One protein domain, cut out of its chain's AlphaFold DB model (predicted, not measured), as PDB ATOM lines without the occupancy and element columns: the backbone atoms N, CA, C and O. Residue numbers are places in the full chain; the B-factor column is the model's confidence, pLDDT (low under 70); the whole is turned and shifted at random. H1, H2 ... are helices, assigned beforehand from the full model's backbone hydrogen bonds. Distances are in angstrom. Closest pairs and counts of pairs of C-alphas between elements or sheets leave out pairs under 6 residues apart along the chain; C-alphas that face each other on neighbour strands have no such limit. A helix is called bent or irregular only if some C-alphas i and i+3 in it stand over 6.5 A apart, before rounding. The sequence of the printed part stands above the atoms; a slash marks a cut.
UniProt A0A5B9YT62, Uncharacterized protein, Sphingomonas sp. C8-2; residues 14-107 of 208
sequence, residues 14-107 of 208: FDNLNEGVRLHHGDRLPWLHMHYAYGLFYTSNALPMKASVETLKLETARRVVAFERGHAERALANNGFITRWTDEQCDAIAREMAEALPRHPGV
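This is residues 14 to 107 of the 208 residues of an uncharacterized protein of Sphingomonas sp. C8-2 (UniProt A0A5B9YT62). One long helix, H2, makes the long axis, and two shorter helices, H1 and H3, cross its first half at steep angles. The far end of H2 sticks out with residues 75 to 80, the link to H3 folds back from there, and a tail without a named element, residues 14 to 29, precedes H1. The printed part has 94 residues with three named helices, in the order H1, H2, H3, and no named strand: the class is all helix. It is compact, with a radius of gyration of the C-alphas of 14.1 A, and elongated, spanning 44 by 25 by 20 A.

H1, residues 30 to 46, touches H2, residues 53 to 78, at a steep tilt of 52 degrees, opposite ways; their closest C-alphas, of Gly 39 and Thr 60, are 5.4 A apart. H2 touches H1 with residues 56 to 64 alone. H3, residues 87 to 103, touches H2 at a steep tilt of 59 degrees, opposite ways, with the closest C-alphas, of Ala 61 and Ala 94, 4.8 A apart. Here H2 takes part with residues 54 to 66 alone. H1 and H3 are close but not clearly touching, about perpendicular at 81 degrees; their closest C-alphas, of His 33 and Leu 101, are 7.1 A apart. In H2 every O i to N i+4 pair is within hydrogen-bond range; in H1 12 of 13 are and in H3 11 of 13.

H1 begins at C-alpha 30 (-33.694, 33.486, -19.212) and measures 24.4 A from first to last C-alpha. H2 measures 37.7 A and ends at C-alpha 78 (-19.267, 26.359, -37.369). H3 measures 25.2 A and ends at C-alpha 103 (-47.499, 32.937, -19.186); it has a kink of 27 degrees near residue 97 and is only just irregular, with C-alphas 99 and 102 6.8 A apart.

The C-alphas farthest apart, of Lys 50 and Gly 80, are 45.4 A apart. The printed part has no cut, and both links are short. Residues 14 to 30, of which 30 belongs to H1, have pLDDT under 70.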
ATOM      1  N   PHE A  14     -28.578  18.369 -26.185       35.72
ATOM      2  CA  PHE A  14     -29.072  17.346 -27.101       35.72
ATOM      3  C   PHE A  14     -29.085  16.009 -26.357       35.72
ATOM      4  O   PHE A  14     -28.020  15.427 -26.160       35.72
ATOM      5  N   ASP A  15     -30.260  15.505 -25.976       37.22
ATOM      6  CA  ASP A  15     -30.364  14.140 -25.437       37.22
ATOM      7  C   ASP A  15     -30.274  13.089 -26.565       37.22
ATOM      8  O   ASP A  15     -29.662  12.038 -26.380       37.22
ATOM      9  N   ASN A  16     -30.783  13.379 -27.776       34.69
ATOM     10  CA  ASN A  16     -30.435  12.659 -29.011       34.69
ATOM     11  C   ASN A  16     -30.730  13.488 -30.290       34.69
ATOM     12  O   ASN A  16     -31.543  14.408 -30.282       34.69
ATOM     13  N   LEU A  17     -30.082  13.135 -31.412       38.41
ATOM     14  CA  LEU A  17     -30.238  13.774 -32.737       38.41
ATOM     15  C   LEU A  17     -31.583  13.490 -33.444       38.41
ATOM     16  O   LEU A  17     -31.909  14.163 -34.420       38.41
ATOM     17  N   ASN A  18     -32.356  12.505 -32.981       36.31
ATOM     18  CA  ASN A  18     -33.610  12.056 -33.597       36.31
ATOM     19  C   ASN A  18     -34.853  12.815 -33.100       36.31
ATOM     20  O   ASN A  18     -35.911  12.697 -33.713       36.31
ATOM     21  N   GLU A  19     -34.759  13.591 -32.019       39.00
ATOM     22  CA  GLU A  19     -35.918  14.287 -31.436       39.00
ATOM     23  C   GLU A  19     -36.157  15.700 -31.987       39.00
ATOM     24  O   GLU A  19     -37.216  16.286 -31.739       39.00
ATOM     25  N   GLY A  20     -35.219  16.226 -32.782       37.16
ATOM     26  CA  GLY A  20     -35.210  17.635 -33.173       37.16
ATOM     27  C   GLY A  20     -34.925  18.554 -31.977       37.16
ATOM     28  O   GLY A  20     -34.870  18.120 -30.829       37.16
ATOM     29  N   VAL A  21     -34.711  19.845 -32.233       36.41
ATOM     30  CA  VAL A  21     -34.563  20.835 -31.154       36.41
ATOM     31  C   VAL A  21     -35.927  21.008 -30.488       36.41
ATOM     32  O   VAL A  21     -36.774  21.749 -30.981       36.41
ATOM     33  N   ARG A  22     -36.156  20.303 -29.379       36.16
ATOM     34  CA  ARG A  22     -37.310  20.536 -28.510       36.16
ATOM     35  C   ARG A  22     -36.927  21.574 -27.467       36.16
ATOM     36  O   ARG A  22     -35.973  21.393 -26.719       36.16
ATOM     37  N   LEU A  23     -37.683  22.668 -27.404       36.50
ATOM     38  CA  LEU A  23     -37.649  23.549 -26.242       36.50
ATOM     39  C   LEU A  23     -38.274  22.766 -25.080       36.50
ATOM     40  O   LEU A  23     -39.495  22.670 -24.977       36.50
ATOM     41  N   HIS A  24     -37.457  22.148 -24.227       34.44
ATOM     42  CA  HIS A  24     -37.970  21.533 -23.007       34.44
ATOM     43  C   HIS A  24     -38.603  22.636 -22.150       34.44
ATOM     44  O   HIS A  24     -37.918  23.548 -21.699       34.44
ATOM     45  N   HIS A  25     -39.911  22.544 -21.885       35.06
ATOM     46  CA  HIS A  25     -40.649  23.494 -21.036       35.06
ATOM     47  C   HIS A  25     -40.043  23.692 -19.629       35.06
ATOM     48  O   HIS A  25     -40.375  24.665 -18.956       35.06
ATOM     49  N   GLY A  26     -39.179  22.777 -19.174       38.47
ATOM     50  CA  GLY A  26     -38.458  22.866 -17.900       38.47
ATOM     51  C   GLY A  26     -37.135  23.636 -17.958       38.47
ATOM     52  O   GLY A  26     -36.627  24.038 -16.906       38.47
ATOM     53  N   ASP A  27     -36.587  23.884 -19.151       42.94
ATOM     54  CA  ASP A  27     -35.352  24.638 -19.296       42.94
ATOM     55  C   ASP A  27     -35.643  26.126 -19.144       42.94
ATOM     56  O   ASP A  27     -36.113  26.831 -20.036       42.94
ATOM     57  N   ARG A  28     -35.324  26.607 -17.945       49.81
ATOM     58  CA  ARG A  28     -35.155  28.017 -17.616       49.81
ATOM     59  C   ARG A  28     -34.119  28.599 -18.577       49.81
ATOM     60  O   ARG A  28     -32.926  28.603 -18.274       49.81
ATOM     61  N   LEU A  29     -34.572  29.121 -19.709       66.50
ATOM     62  CA  LEU A  29     -33.763  29.883 -20.651       66.50
ATOM     63  C   LEU A  29     -34.074  31.377 -20.459       66.50
ATOM     64  O   LEU A  29     -34.858  31.934 -21.227       66.50
ATOM     65  N   PRO A  30     -33.486  32.056 -19.441       66.75
ATOM     66  CA  PRO A  30     -33.694  33.486 -19.212       66.75
ATOM     67  C   PRO A  30     -33.546  34.319 -20.480       66.75
ATOM     68  O   PRO A  30     -34.288  35.268 -20.692       66.75
ATOM     69  N   TRP A  31     -32.612  33.932 -21.343       74.94
ATOM     70  CA  TRP A  31     -32.316  34.617 -22.586       74.94
ATOM     71  C   TRP A  31     -33.498  34.582 -23.581       74.94
ATOM     72  O   TRP A  31     -33.855  35.626 -24.122       74.94
ATOM     73  N   LEU A  32     -34.178  33.437 -23.739       81.38
ATOM     74  CA  LEU A  32     -35.353  33.306 -24.607       81.38
ATOM     75  C   LEU A  32     -36.533  34.115 -24.056       81.38
ATOM     76  O   LEU A  32     -37.247  34.769 -24.816       81.38
ATOM     77  N   HIS A  33     -36.701  34.138 -22.727       83.50
ATOM     78  CA  HIS A  33     -37.706  34.989 -22.083       83.50
ATOM     79  C   HIS A  33     -37.456  36.468 -22.376       83.50
ATOM     80  O   HIS A  33     -38.392  37.190 -22.714       83.50
ATOM     81  N   MET A  34     -36.198  36.910 -22.291       82.94
ATOM     82  CA  MET A  34     -35.823  38.286 -22.607       82.94
ATOM     83  C   MET A  34     -36.049  38.609 -24.087       82.94
ATOM     84  O   MET A  34     -36.619  39.655 -24.389       82.94
ATOM     85  N   HIS A  35     -35.655  37.731 -25.017       88.44
ATOM     86  CA  HIS A  35     -35.887  37.948 -26.450       88.44
ATOM     87  C   HIS A  35     -37.371  38.042 -26.784       88.44
ATOM     88  O   HIS A  35     -37.769  38.931 -27.535       88.44
ATOM     89  N   TYR A  36     -38.198  37.185 -26.185       91.25
ATOM     90  CA  TYR A  36     -39.640  37.271 -26.360       91.25
ATOM     91  C   TYR A  36     -40.211  38.553 -25.754       91.25
ATOM     92  O   TYR A  36     -40.911  39.287 -26.448       91.25
ATOM     93  N   ALA A  37     -39.856  38.881 -24.508       89.81
ATOM     94  CA  ALA A  37     -40.314  40.095 -23.837       89.81
ATOM     95  C   ALA A  37     -39.946  41.360 -24.628       89.81
ATOM     96  O   ALA A  37     -40.826  42.157 -24.947       89.81
ATOM     97  N   TYR A  38     -38.683  41.523 -25.036       89.75
ATOM     98  CA  TYR A  38     -38.272  42.639 -25.895       89.75
ATOM     99  C   TYR A  38     -38.949  42.594 -27.265       89.75
ATOM    100  O   TYR A  38     -39.381  43.629 -27.784       89.75
ATOM    101  N   GLY A  39     -39.088  41.397 -27.835       93.75
ATOM    102  CA  GLY A  39     -39.796  41.153 -29.082       93.75
ATOM    103  C   GLY A  39     -41.234  41.669 -29.053       93.75
ATOM    104  O   GLY A  39     -41.667  42.252 -30.048       93.75
ATOM    105  N   LEU A  40     -41.941  41.553 -27.922       96.44
ATOM    106  CA  LEU A  40     -43.295  42.090 -27.761       96.44
ATOM    107  C   LEU A  40     -43.318  43.610 -27.960       96.44
ATOM    108  O   LEU A  40     -44.165  44.116 -28.694       96.44
ATOM    109  N   PHE A  41     -42.370  44.349 -27.379       94.56
ATOM    110  CA  PHE A  41     -42.309  45.808 -27.533       94.56
ATOM    111  C   PHE A  41     -42.002  46.221 -28.977       94.56
ATOM    112  O   PHE A  41     -42.713  47.048 -29.553       94.56
ATOM    113  N   TYR A  42     -40.989  45.613 -29.603       93.88
ATOM    114  CA  TYR A  42     -40.638  45.913 -30.997       93.88
ATOM    115  C   TYR A  42     -41.759  45.549 -31.973       93.88
ATOM    116  O   TYR A  42     -42.031  46.280 -32.929       93.88
ATOM    117  N   THR A  43     -42.427  44.423 -31.740       96.44
ATOM    118  CA  THR A  43     -43.524  43.955 -32.587       96.44
ATOM    119  C   THR A  43     -44.772  44.800 -32.388       96.44
ATOM    120  O   THR A  43     -45.380  45.206 -33.375       96.44
ATOM    121  N   SER A  44     -45.101  45.181 -31.153       96.06
ATOM    122  CA  SER A  44     -46.251  46.046 -30.870       96.06
ATOM    123  C   SER A  44     -46.122  47.417 -31.543       96.06
ATOM    124  O   SER A  44     -47.100  47.905 -32.109       96.06
ATOM    125  N   ASN A  45     -44.912  47.989 -31.579       92.38
ATOM    126  CA  ASN A  45     -44.632  49.253 -32.274       92.38
ATOM    127  C   ASN A  45     -44.763  49.151 -33.805       92.38
ATOM    128  O   ASN A  45     -45.174  50.115 -34.466       92.38
ATOM    129  N   ALA A  46     -44.397  47.997 -34.370       93.69
ATOM    130  CA  ALA A  46     -44.465  47.737 -35.806       93.69
ATOM    131  C   ALA A  46     -45.894  47.435 -36.283       93.69
ATOM    132  O   ALA A  46     -46.248  47.766 -37.416       93.69
ATOM    133  N   LEU A  47     -46.720  46.823 -35.433       94.38
ATOM    134  CA  LEU A  47     -48.087  46.454 -35.780       94.38
ATOM    135  C   LEU A  47     -49.035  47.668 -35.811       94.38
ATOM    136  O   LEU A  47     -48.877  48.620 -35.039       94.38
ATOM    137  N   PRO A  48     -50.090  47.632 -36.648       93.62
ATOM    138  CA  PRO A  48     -51.172  48.610 -36.581       93.62
ATOM    139  C   PRO A  48     -51.766  48.686 -35.170       93.62
ATOM    140  O   PRO A  48     -51.896  47.665 -34.496       93.62
ATOM    141  N   MET A  49     -52.213  49.866 -34.727       89.19
ATOM    142  CA  MET A  49     -52.796  50.050 -33.380       89.19
ATOM    143  C   MET A  49     -53.994  49.129 -33.093       89.19
ATOM    144  O   MET A  49     -54.258  48.811 -31.943       89.19
ATOM    145  N   LYS A  50     -54.696  48.671 -34.138       90.56
ATOM    146  CA  LYS A  50     -55.853  47.766 -34.037       90.56
ATOM    147  C   LYS A  50     -55.498  46.272 -34.076       90.56
ATOM    148  O   LYS A  50     -56.404  45.450 -34.023       90.56
ATOM    149  N   ALA A  51     -54.222  45.906 -34.226       93.31
ATOM    150  CA  ALA A  51     -53.824  44.498 -34.225       93.31
ATOM    151  C   ALA A  51     -54.130  43.855 -32.864       93.31
ATOM    152  O   ALA A  51     -53.888  44.474 -31.821       93.31
ATOM    153  N   SER A  52     -54.655  42.629 -32.892       94.88
ATOM    154  CA  SER A  52     -55.060  41.902 -31.692       94.88
ATOM    155  C   SER A  52     -53.855  41.449 -30.866       94.88
ATOM    156  O   SER A  52     -52.718  41.397 -31.344       94.88
ATOM    157  N   VAL A  53     -54.122  41.097 -29.609       94.44
ATOM    158  CA  VAL A  53     -53.134  40.500 -28.702       94.44
ATOM    159  C   VAL A  53     -52.607  39.178 -29.273       94.44
ATOM    160  O   VAL A  53     -51.402  38.955 -29.259       94.44
ATOM    161  N   GLU A  54     -53.475  38.353 -29.861       95.31
ATOM    162  CA  GLU A  54     -53.077  37.086 -30.491       95.31
ATOM    163  C   GLU A  54     -52.155  37.294 -31.695       95.31
ATOM    164  O   GLU A  54     -51.136  36.616 -31.827       95.31
ATOM    165  N   THR A  55     -52.434  38.296 -32.537       96.56
ATOM    166  CA  THR A  55     -51.514  38.668 -33.619       96.56
ATOM    167  C   THR A  55     -50.167  39.124 -33.065       96.56
ATOM    168  O   THR A  55     -49.131  38.738 -33.598       96.56
ATOM    169  N   LEU A  56     -50.152  39.909 -31.983       97.12
ATOM    170  CA  LEU A  56     -48.905  40.342 -31.354       97.12
ATOM    171  C   LEU A  56     -48.090  39.157 -30.814       97.12
ATOM    172  O   LEU A  56     -46.883  39.102 -31.061       97.12
ATOM    173  N   LYS A  57     -48.731  38.210 -30.116       96.62
ATOM    174  CA  LYS A  57     -48.078  37.000 -29.591       96.62
ATOM    175  C   LYS A  57     -47.425  36.196 -30.710       96.62
ATOM    176  O   LYS A  57     -46.241  35.868 -30.617       96.62
ATOM    177  N   LEU A  58     -48.182  35.927 -31.775       97.50
ATOM    178  CA  LEU A  58     -47.736  35.092 -32.887       97.50
ATOM    179  C   LEU A  58     -46.631  35.758 -33.711       97.50
ATOM    180  O   LEU A  58     -45.616  35.130 -33.997       97.50
ATOM    181  N   GLU A  59     -46.776  37.038 -34.055       97.75
ATOM    182  CA  GLU A  59     -45.743  37.761 -34.808       97.75
ATOM    183  C   GLU A  59     -44.455  37.930 -33.999       97.75
ATOM    184  O   GLU A  59     -43.354  37.846 -34.545       97.75
ATOM    185  N   THR A  60     -44.574  38.107 -32.681       97.38
ATOM    186  CA  THR A  60     -43.409  38.122 -31.793       97.38
ATOM    187  C   THR A  60     -42.720  36.765 -31.791       97.38
ATOM    188  O   THR A  60     -41.509  36.702 -31.991       97.38
ATOM    189  N   ALA A  61     -43.481  35.680 -31.638       95.31
ATOM    190  CA  ALA A  61     -42.938  34.331 -31.661       95.31
ATOM    191  C   ALA A  61     -42.239  34.012 -32.988       95.31
ATOM    192  O   ALA A  61     -41.105  33.545 -32.979       95.31
ATOM    193  N   ARG A  62     -42.847  34.348 -34.133       95.25
ATOM    194  CA  ARG A  62     -42.235  34.167 -35.461       95.25
ATOM    195  C   ARG A  62     -40.896  34.885 -35.585       95.25
ATOM    196  O   ARG A  62     -39.936  34.317 -36.097       95.25
ATOM    197  N   ARG A  63     -40.815  36.123 -35.092       94.06
ATOM    198  CA  ARG A  63     -39.572  36.908 -35.101       94.06
ATOM    199  C   ARG A  63     -38.501  36.295 -34.212       94.06
ATOM    200  O   ARG A  63     -37.353  36.219 -34.636       94.06
ATOM    201  N   VAL A  64     -38.874  35.852 -33.013       92.25
ATOM    202  CA  VAL A  64     -37.951  35.176 -32.093       92.25
ATOM    203  C   VAL A  64     -37.460  33.873 -32.713       92.25
ATOM    204  O   VAL A  64     -36.259  33.676 -32.809       92.25
ATOM    205  N   VAL A  65     -38.351  33.033 -33.244       90.56
ATOM    206  CA  VAL A  65     -37.973  31.785 -33.926       90.56
ATOM    207  C   VAL A  65     -37.033  32.048 -35.100       90.56
ATOM    208  O   VAL A  65     -36.015  31.375 -35.217       90.56
ATOM    209  N   ALA A  66     -37.310  33.045 -35.945       88.69
ATOM    210  CA  ALA A  66     -36.421  33.400 -37.051       88.69
ATOM    211  C   ALA A  66     -35.034  33.857 -36.562       88.69
ATOM    212  O   ALA A  66     -34.012  33.494 -37.148       88.69
ATOM    213  N   PHE A  67     -34.995  34.631 -35.475       86.31
ATOM    214  CA  PHE A  67     -33.754  35.076 -34.850       86.31
ATOM    215  C   PHE A  67     -32.956  33.894 -34.277       86.31
ATOM    216  O   PHE A  67     -31.770  33.745 -34.588       86.31
ATOM    217  N   GLU A  68     -33.616  33.002 -33.534       83.31
ATOM    218  CA  GLU A  68     -32.978  31.827 -32.936       83.31
ATOM    219  C   GLU A  68     -32.532  30.795 -33.945       83.31
ATOM    220  O   GLU A  68     -31.449  30.225 -33.811       83.31
ATOM    221  N   ARG A  69     -33.314  30.605 -35.003       83.25
ATOM    222  CA  ARG A  69     -32.929  29.763 -36.124       83.25
ATOM    223  C   ARG A  69     -31.603  30.233 -36.715       83.25
ATOM    224  O   ARG A  69     -30.688  29.429 -36.862       83.25
ATOM    225  N   GLY A  70     -31.453  31.535 -36.969       80.69
ATOM    226  CA  GLY A  70     -30.200  32.094 -37.479       80.69
ATOM    227  C   GLY A  70     -29.018  31.912 -36.517       80.69
ATOM    228  O   GLY A  70     -27.873  31.768 -36.947       80.69
ATOM    229  N   HIS A  71     -29.262  31.895 -35.206       79.88
ATOM    230  CA  HIS A  71     -28.244  31.555 -34.215       79.88
ATOM    231  C   HIS A  71     -27.870  30.067 -34.255       79.88
ATOM    232  O   HIS A  71     -26.689  29.748 -34.420       79.88
ATOM    233  N   ALA A  72     -28.850  29.169 -34.189       78.19
ATOM    234  CA  ALA A  72     -28.632  27.729 -34.232       78.19
ATOM    235  C   ALA A  72     -27.917  27.287 -35.520       78.19
ATOM    236  O   ALA A  72     -26.920  26.568 -35.451       78.19
ATOM    237  N   GLU A  73     -28.361  27.775 -36.684       79.81
ATOM    238  CA  GLU A  73     -27.749  27.482 -37.987       79.81
ATOM    239  C   GLU A  73     -26.273  27.898 -38.024       79.81
ATOM    240  O   GLU A  73     -25.425  27.118 -38.452       79.81
ATOM    241  N   ARG A  74     -25.933  29.094 -37.516       77.94
ATOM    242  CA  ARG A  74     -24.536  29.560 -37.448       77.94
ATOM    243  C   ARG A  74     -23.671  28.681 -36.553       77.94
ATOM    244  O   ARG A  74     -22.552  28.344 -36.932       77.94
ATOM    245  N   ALA A  75     -24.161  28.310 -35.374       76.56
ATOM    246  CA  ALA A  75     -23.387  27.468 -34.469       76.56
ATOM    247  C   ALA A  75     -23.183  26.057 -35.021       76.56
ATOM    248  O   ALA A  75     -22.088  25.513 -34.906       76.56
ATOM    249  N   LEU A  76     -24.199  25.480 -35.660       72.50
ATOM    250  CA  LEU A  76     -24.103  24.155 -36.268       72.50
ATOM    251  C   LEU A  76     -23.184  24.164 -37.496       72.50
ATOM    252  O   LEU A  76     -22.318  23.296 -37.602       72.50
ATOM    253  N   ALA A  77     -23.266  25.195 -38.341       77.94
ATOM    254  CA  ALA A  77     -22.355  25.382 -39.471       77.94
ATOM    255  C   ALA A  77     -20.888  25.508 -39.028       77.94
ATOM    256  O   ALA A  77     -20.013  24.876 -39.619       77.94
ATOM    257  N   ASN A  78     -20.614  26.242 -37.943       75.75
ATOM    258  CA  ASN A  78     -19.267  26.359 -37.369       75.75
ATOM    259  C   ASN A  78     -18.691  25.019 -36.876       75.75
ATOM    260  O   ASN A  78     -17.481  24.901 -36.710       75.75
ATOM    261  N   ASN A  79     -19.543  24.016 -36.656       78.81
ATOM    262  CA  ASN A  79     -19.160  22.662 -36.257       78.81
ATOM    263  C   ASN A  79     -19.280  21.645 -37.412       78.81
ATOM    264  O   ASN A  79     -19.206  20.441 -37.181       78.81
ATOM    265  N   GLY A  80     -19.456  22.110 -38.655       82.38
ATOM    266  CA  GLY A  80     -19.504  21.261 -39.851       82.38
ATOM    267  C   GLY A  80     -20.862  20.611 -40.137       82.38
ATOM    268  O   GLY A  80     -20.949  19.765 -41.026       82.38
ATOM    269  N   PHE A  81     -21.924  20.998 -39.427       78.81
ATOM    270  CA  PHE A  81     -23.273  20.479 -39.651       78.81
ATOM    271  C   PHE A  81     -24.064  21.357 -40.628       78.81
ATOM    272  O   PHE A  81     -23.975  22.584 -40.605       78.81
ATOM    273  N   ILE A  82     -24.901  20.723 -41.455       74.31
ATOM    274  CA  ILE A  82     -25.882  21.403 -42.310       74.31
ATOM    275  C   ILE A  82     -27.267  21.155 -41.722       74.31
ATOM    276  O   ILE A  82     -27.736  20.018 -41.698       74.31
ATOM    277  N   THR A  83     -27.946  22.215 -41.293       72.00
ATOM    278  CA  THR A  83     -29.345  22.146 -40.858       72.00
ATOM    279  C   THR A  83     -30.293  22.690 -41.911       72.00
ATOM    280  O   THR A  83     -30.015  23.712 -42.535       72.00
ATOM    281  N   ARG A  84     -31.444  22.032 -42.072       70.38
ATOM    282  CA  ARG A  84     -32.575  22.531 -42.859       70.38
ATOM    283  C   ARG A  84     -33.811  22.545 -41.975       70.38
ATOM    284  O   ARG A  84     -34.330  21.488 -41.639       70.38
ATOM    285  N   TRP A  85     -34.239  23.743 -41.602       80.88
ATOM    286  CA  TRP A  85     -35.504  23.978 -40.919       80.88
ATOM    287  C   TRP A  85     -36.551  24.274 -41.983       80.88
ATOM    288  O   TRP A  85     -36.314  25.136 -42.833       80.88
ATOM    289  N   THR A  86     -37.677  23.566 -41.972       85.56
ATOM    290  CA  THR A  86     -38.780  23.908 -42.876       85.56
ATOM    291  C   THR A  86     -39.583  25.076 -42.316       85.56
ATOM    292  O   THR A  86     -39.583  25.333 -41.104       85.56
ATOM    293  N   ASP A  87     -40.275  25.799 -43.192       87.50
ATOM    294  CA  ASP A  87     -41.139  26.900 -42.767       87.50
ATOM    295  C   ASP A  87     -42.303  26.383 -41.906       87.50
ATOM    296  O   ASP A  87     -42.690  27.046 -40.945       87.50
ATOM    297  N   GLU A  88     -42.795  25.162 -42.158       87.38
ATOM    298  CA  GLU A  88     -43.818  24.521 -41.321       87.38
ATOM    299  C   GLU A  88     -43.311  24.244 -39.903       87.38
ATOM    300  O   GLU A  88     -44.035  24.484 -38.937       87.38
ATOM    301  N   GLN A  89     -42.065  23.780 -39.757       85.81
ATOM    302  CA  GLN A  89     -41.452  23.575 -38.441       85.81
ATOM    303  C   GLN A  89     -41.296  24.904 -37.695       85.81
ATOM    304  O   GLN A  89     -41.595  24.985 -36.507       85.81
ATOM    305  N   CYS A  90     -40.872  25.960 -38.395       87.69
ATOM    306  CA  CYS A  90     -40.725  27.284 -37.797       87.69
ATOM    307  C   CYS A  90     -42.077  27.857 -37.344       87.69
ATOM    308  O   CYS A  90     -42.169  28.414 -36.250       87.69
ATOM    309  N   ASP A  91     -43.133  27.711 -38.152       89.81
ATOM    310  CA  ASP A  91     -44.471  28.190 -37.788       89.81
ATOM    311  C   ASP A  91     -45.076  27.370 -36.638       89.81
ATOM    312  O   ASP A  91     -45.694  27.952 -35.749       89.81
ATOM    313  N   ALA A  92     -44.850  26.052 -36.595       86.38
ATOM    314  CA  ALA A  92     -45.285  25.208 -35.480       86.38
ATOM    315  C   ALA A  92     -44.648  25.650 -34.151       86.38
ATOM    316  O   ALA A  92     -45.365  25.927 -33.190       86.38
ATOM    317  N   ILE A  93     -43.322  25.835 -34.127       86.88
ATOM    318  CA  ILE A  93     -42.601  26.323 -32.940       86.88
ATOM    319  C   ILE A  93     -43.089  27.721 -32.546       86.88
ATOM    320  O   ILE A  93     -43.257  28.014 -31.363       86.88
ATOM    321  N   ALA A  94     -43.348  28.600 -33.520       91.88
ATOM    322  CA  ALA A  94     -43.852  29.938 -33.236       91.88
ATOM    323  C   ALA A  94     -45.240  29.910 -32.575       91.88
ATOM    324  O   ALA A  94     -45.501  30.708 -31.677       91.88
ATOM    325  N   ARG A  95     -46.129  28.993 -32.972       89.75
ATOM    326  CA  ARG A  95     -47.444  28.836 -32.326       89.75
ATOM    327  C   ARG A  95     -47.311  28.337 -30.891       89.75
ATOM    328  O   ARG A  95     -47.856  28.971 -29.994       89.75
ATOM    329  N   GLU A  96     -46.519  27.289 -30.663       89.44
ATOM    330  CA  GLU A  96     -46.243  26.777 -29.310       89.44
ATOM    331  C   GLU A  96     -45.661  27.874 -28.407       89.44
ATOM    332  O   GLU A  96     -46.087  28.080 -27.269       89.44
ATOM    333  N   MET A  97     -44.723  28.654 -28.945       90.62
ATOM    334  CA  MET A  97     -44.109  29.776 -28.251       90.62
ATOM    335  C   MET A  97     -45.117  30.891 -27.934       90.62
ATOM    336  O   MET A  97     -45.096  31.435 -26.829       90.62
ATOM    337  N   ALA A  98     -46.000  31.232 -28.877       93.19
ATOM    338  CA  ALA A  98     -47.044  32.240 -28.697       93.19
ATOM    339  C   ALA A  98     -48.070  31.850 -27.623       93.19
ATOM    340  O   ALA A  98     -48.616  32.729 -26.958       93.19
ATOM    341  N   GLU A  99     -48.307  30.554 -27.429       89.88
ATOM    342  CA  GLU A  99     -49.195  30.034 -26.389       89.88
ATOM    343  C   GLU A  99     -48.515  29.981 -25.014       89.88
ATOM    344  O   GLU A  99     -49.120  30.343 -24.000       89.88
ATOM    345  N   ALA A 100     -47.253  29.550 -24.963       86.88
ATOM    346  CA  ALA A 100     -46.577  29.244 -23.708       86.88
ATOM    347  C   ALA A 100     -45.828  30.429 -23.085       86.88
ATOM    348  O   ALA A 100     -45.923  30.657 -21.875       86.88
ATOM    349  N   LEU A 101     -45.066  31.189 -23.880       88.62
ATOM    350  CA  LEU A 101     -44.169  32.216 -23.344       88.62
ATOM    351  C   LEU A 101     -44.875  33.377 -22.639       88.62
ATOM    352  O   LEU A 101     -44.355  33.795 -21.603       88.62
ATOM    353  N   PRO A 102     -46.039  33.882 -23.090       90.56
ATOM    354  CA  PRO A 102     -46.733  34.961 -22.385       90.56
ATOM    355  C   PRO A 102     -47.021  34.677 -20.907       90.56
ATOM    356  O   PRO A 102     -47.067  35.604 -20.105       90.56
ATOM    357  N   ARG A 103     -47.192  33.396 -20.549       84.44
ATOM    358  CA  ARG A 103     -47.499  32.937 -19.186       84.44
ATOM    359  C   ARG A 103     -46.258  32.600 -18.370       84.44
ATOM    360  O   ARG A 103     -46.361  32.310 -17.180       84.44
ATOM    361  N   HIS A 104     -45.084  32.582 -18.995       86.00
ATOM    362  CA  HIS A 104     -43.876  32.177 -18.305       86.00
ATOM    363  C   HIS A 104     -43.444  33.273 -17.309       86.00
ATOM    364  O   HIS A 104     -43.273  34.422 -17.725       86.00
ATOM    365  N   PRO A 105     -43.180  32.957 -16.022       81.62
ATOM    366  CA  PRO A 105     -42.858  33.965 -15.004       81.62
ATOM    367  C   PRO A 105     -41.688  34.881 -15.381       81.62
ATOM    368  O   PRO A 105     -41.716  36.079 -15.122       81.62
ATOM    369  N   GLY A 106     -40.673  34.326 -16.053       78.56
ATOM    370  CA  GLY A 106     -39.532  35.104 -16.544       78.56
ATOM    371  C   GLY A 106     -39.893  36.123 -17.632       78.56
ATOM    372  O   GLY A 106     -39.280  37.182 -17.688       78.56
ATOM    373  N   VAL A 107     -40.890  35.830 -18.477       85.25
ATOM    374  CA  VAL A 107     -41.387  36.775 -19.492       85.25
ATOM    375  C   VAL A 107     -42.222  37.856 -18.822       85.25
ATOM    376  O   VAL A 107     -42.002  39.030 -19.100       85.25
TER     377      VAL A 107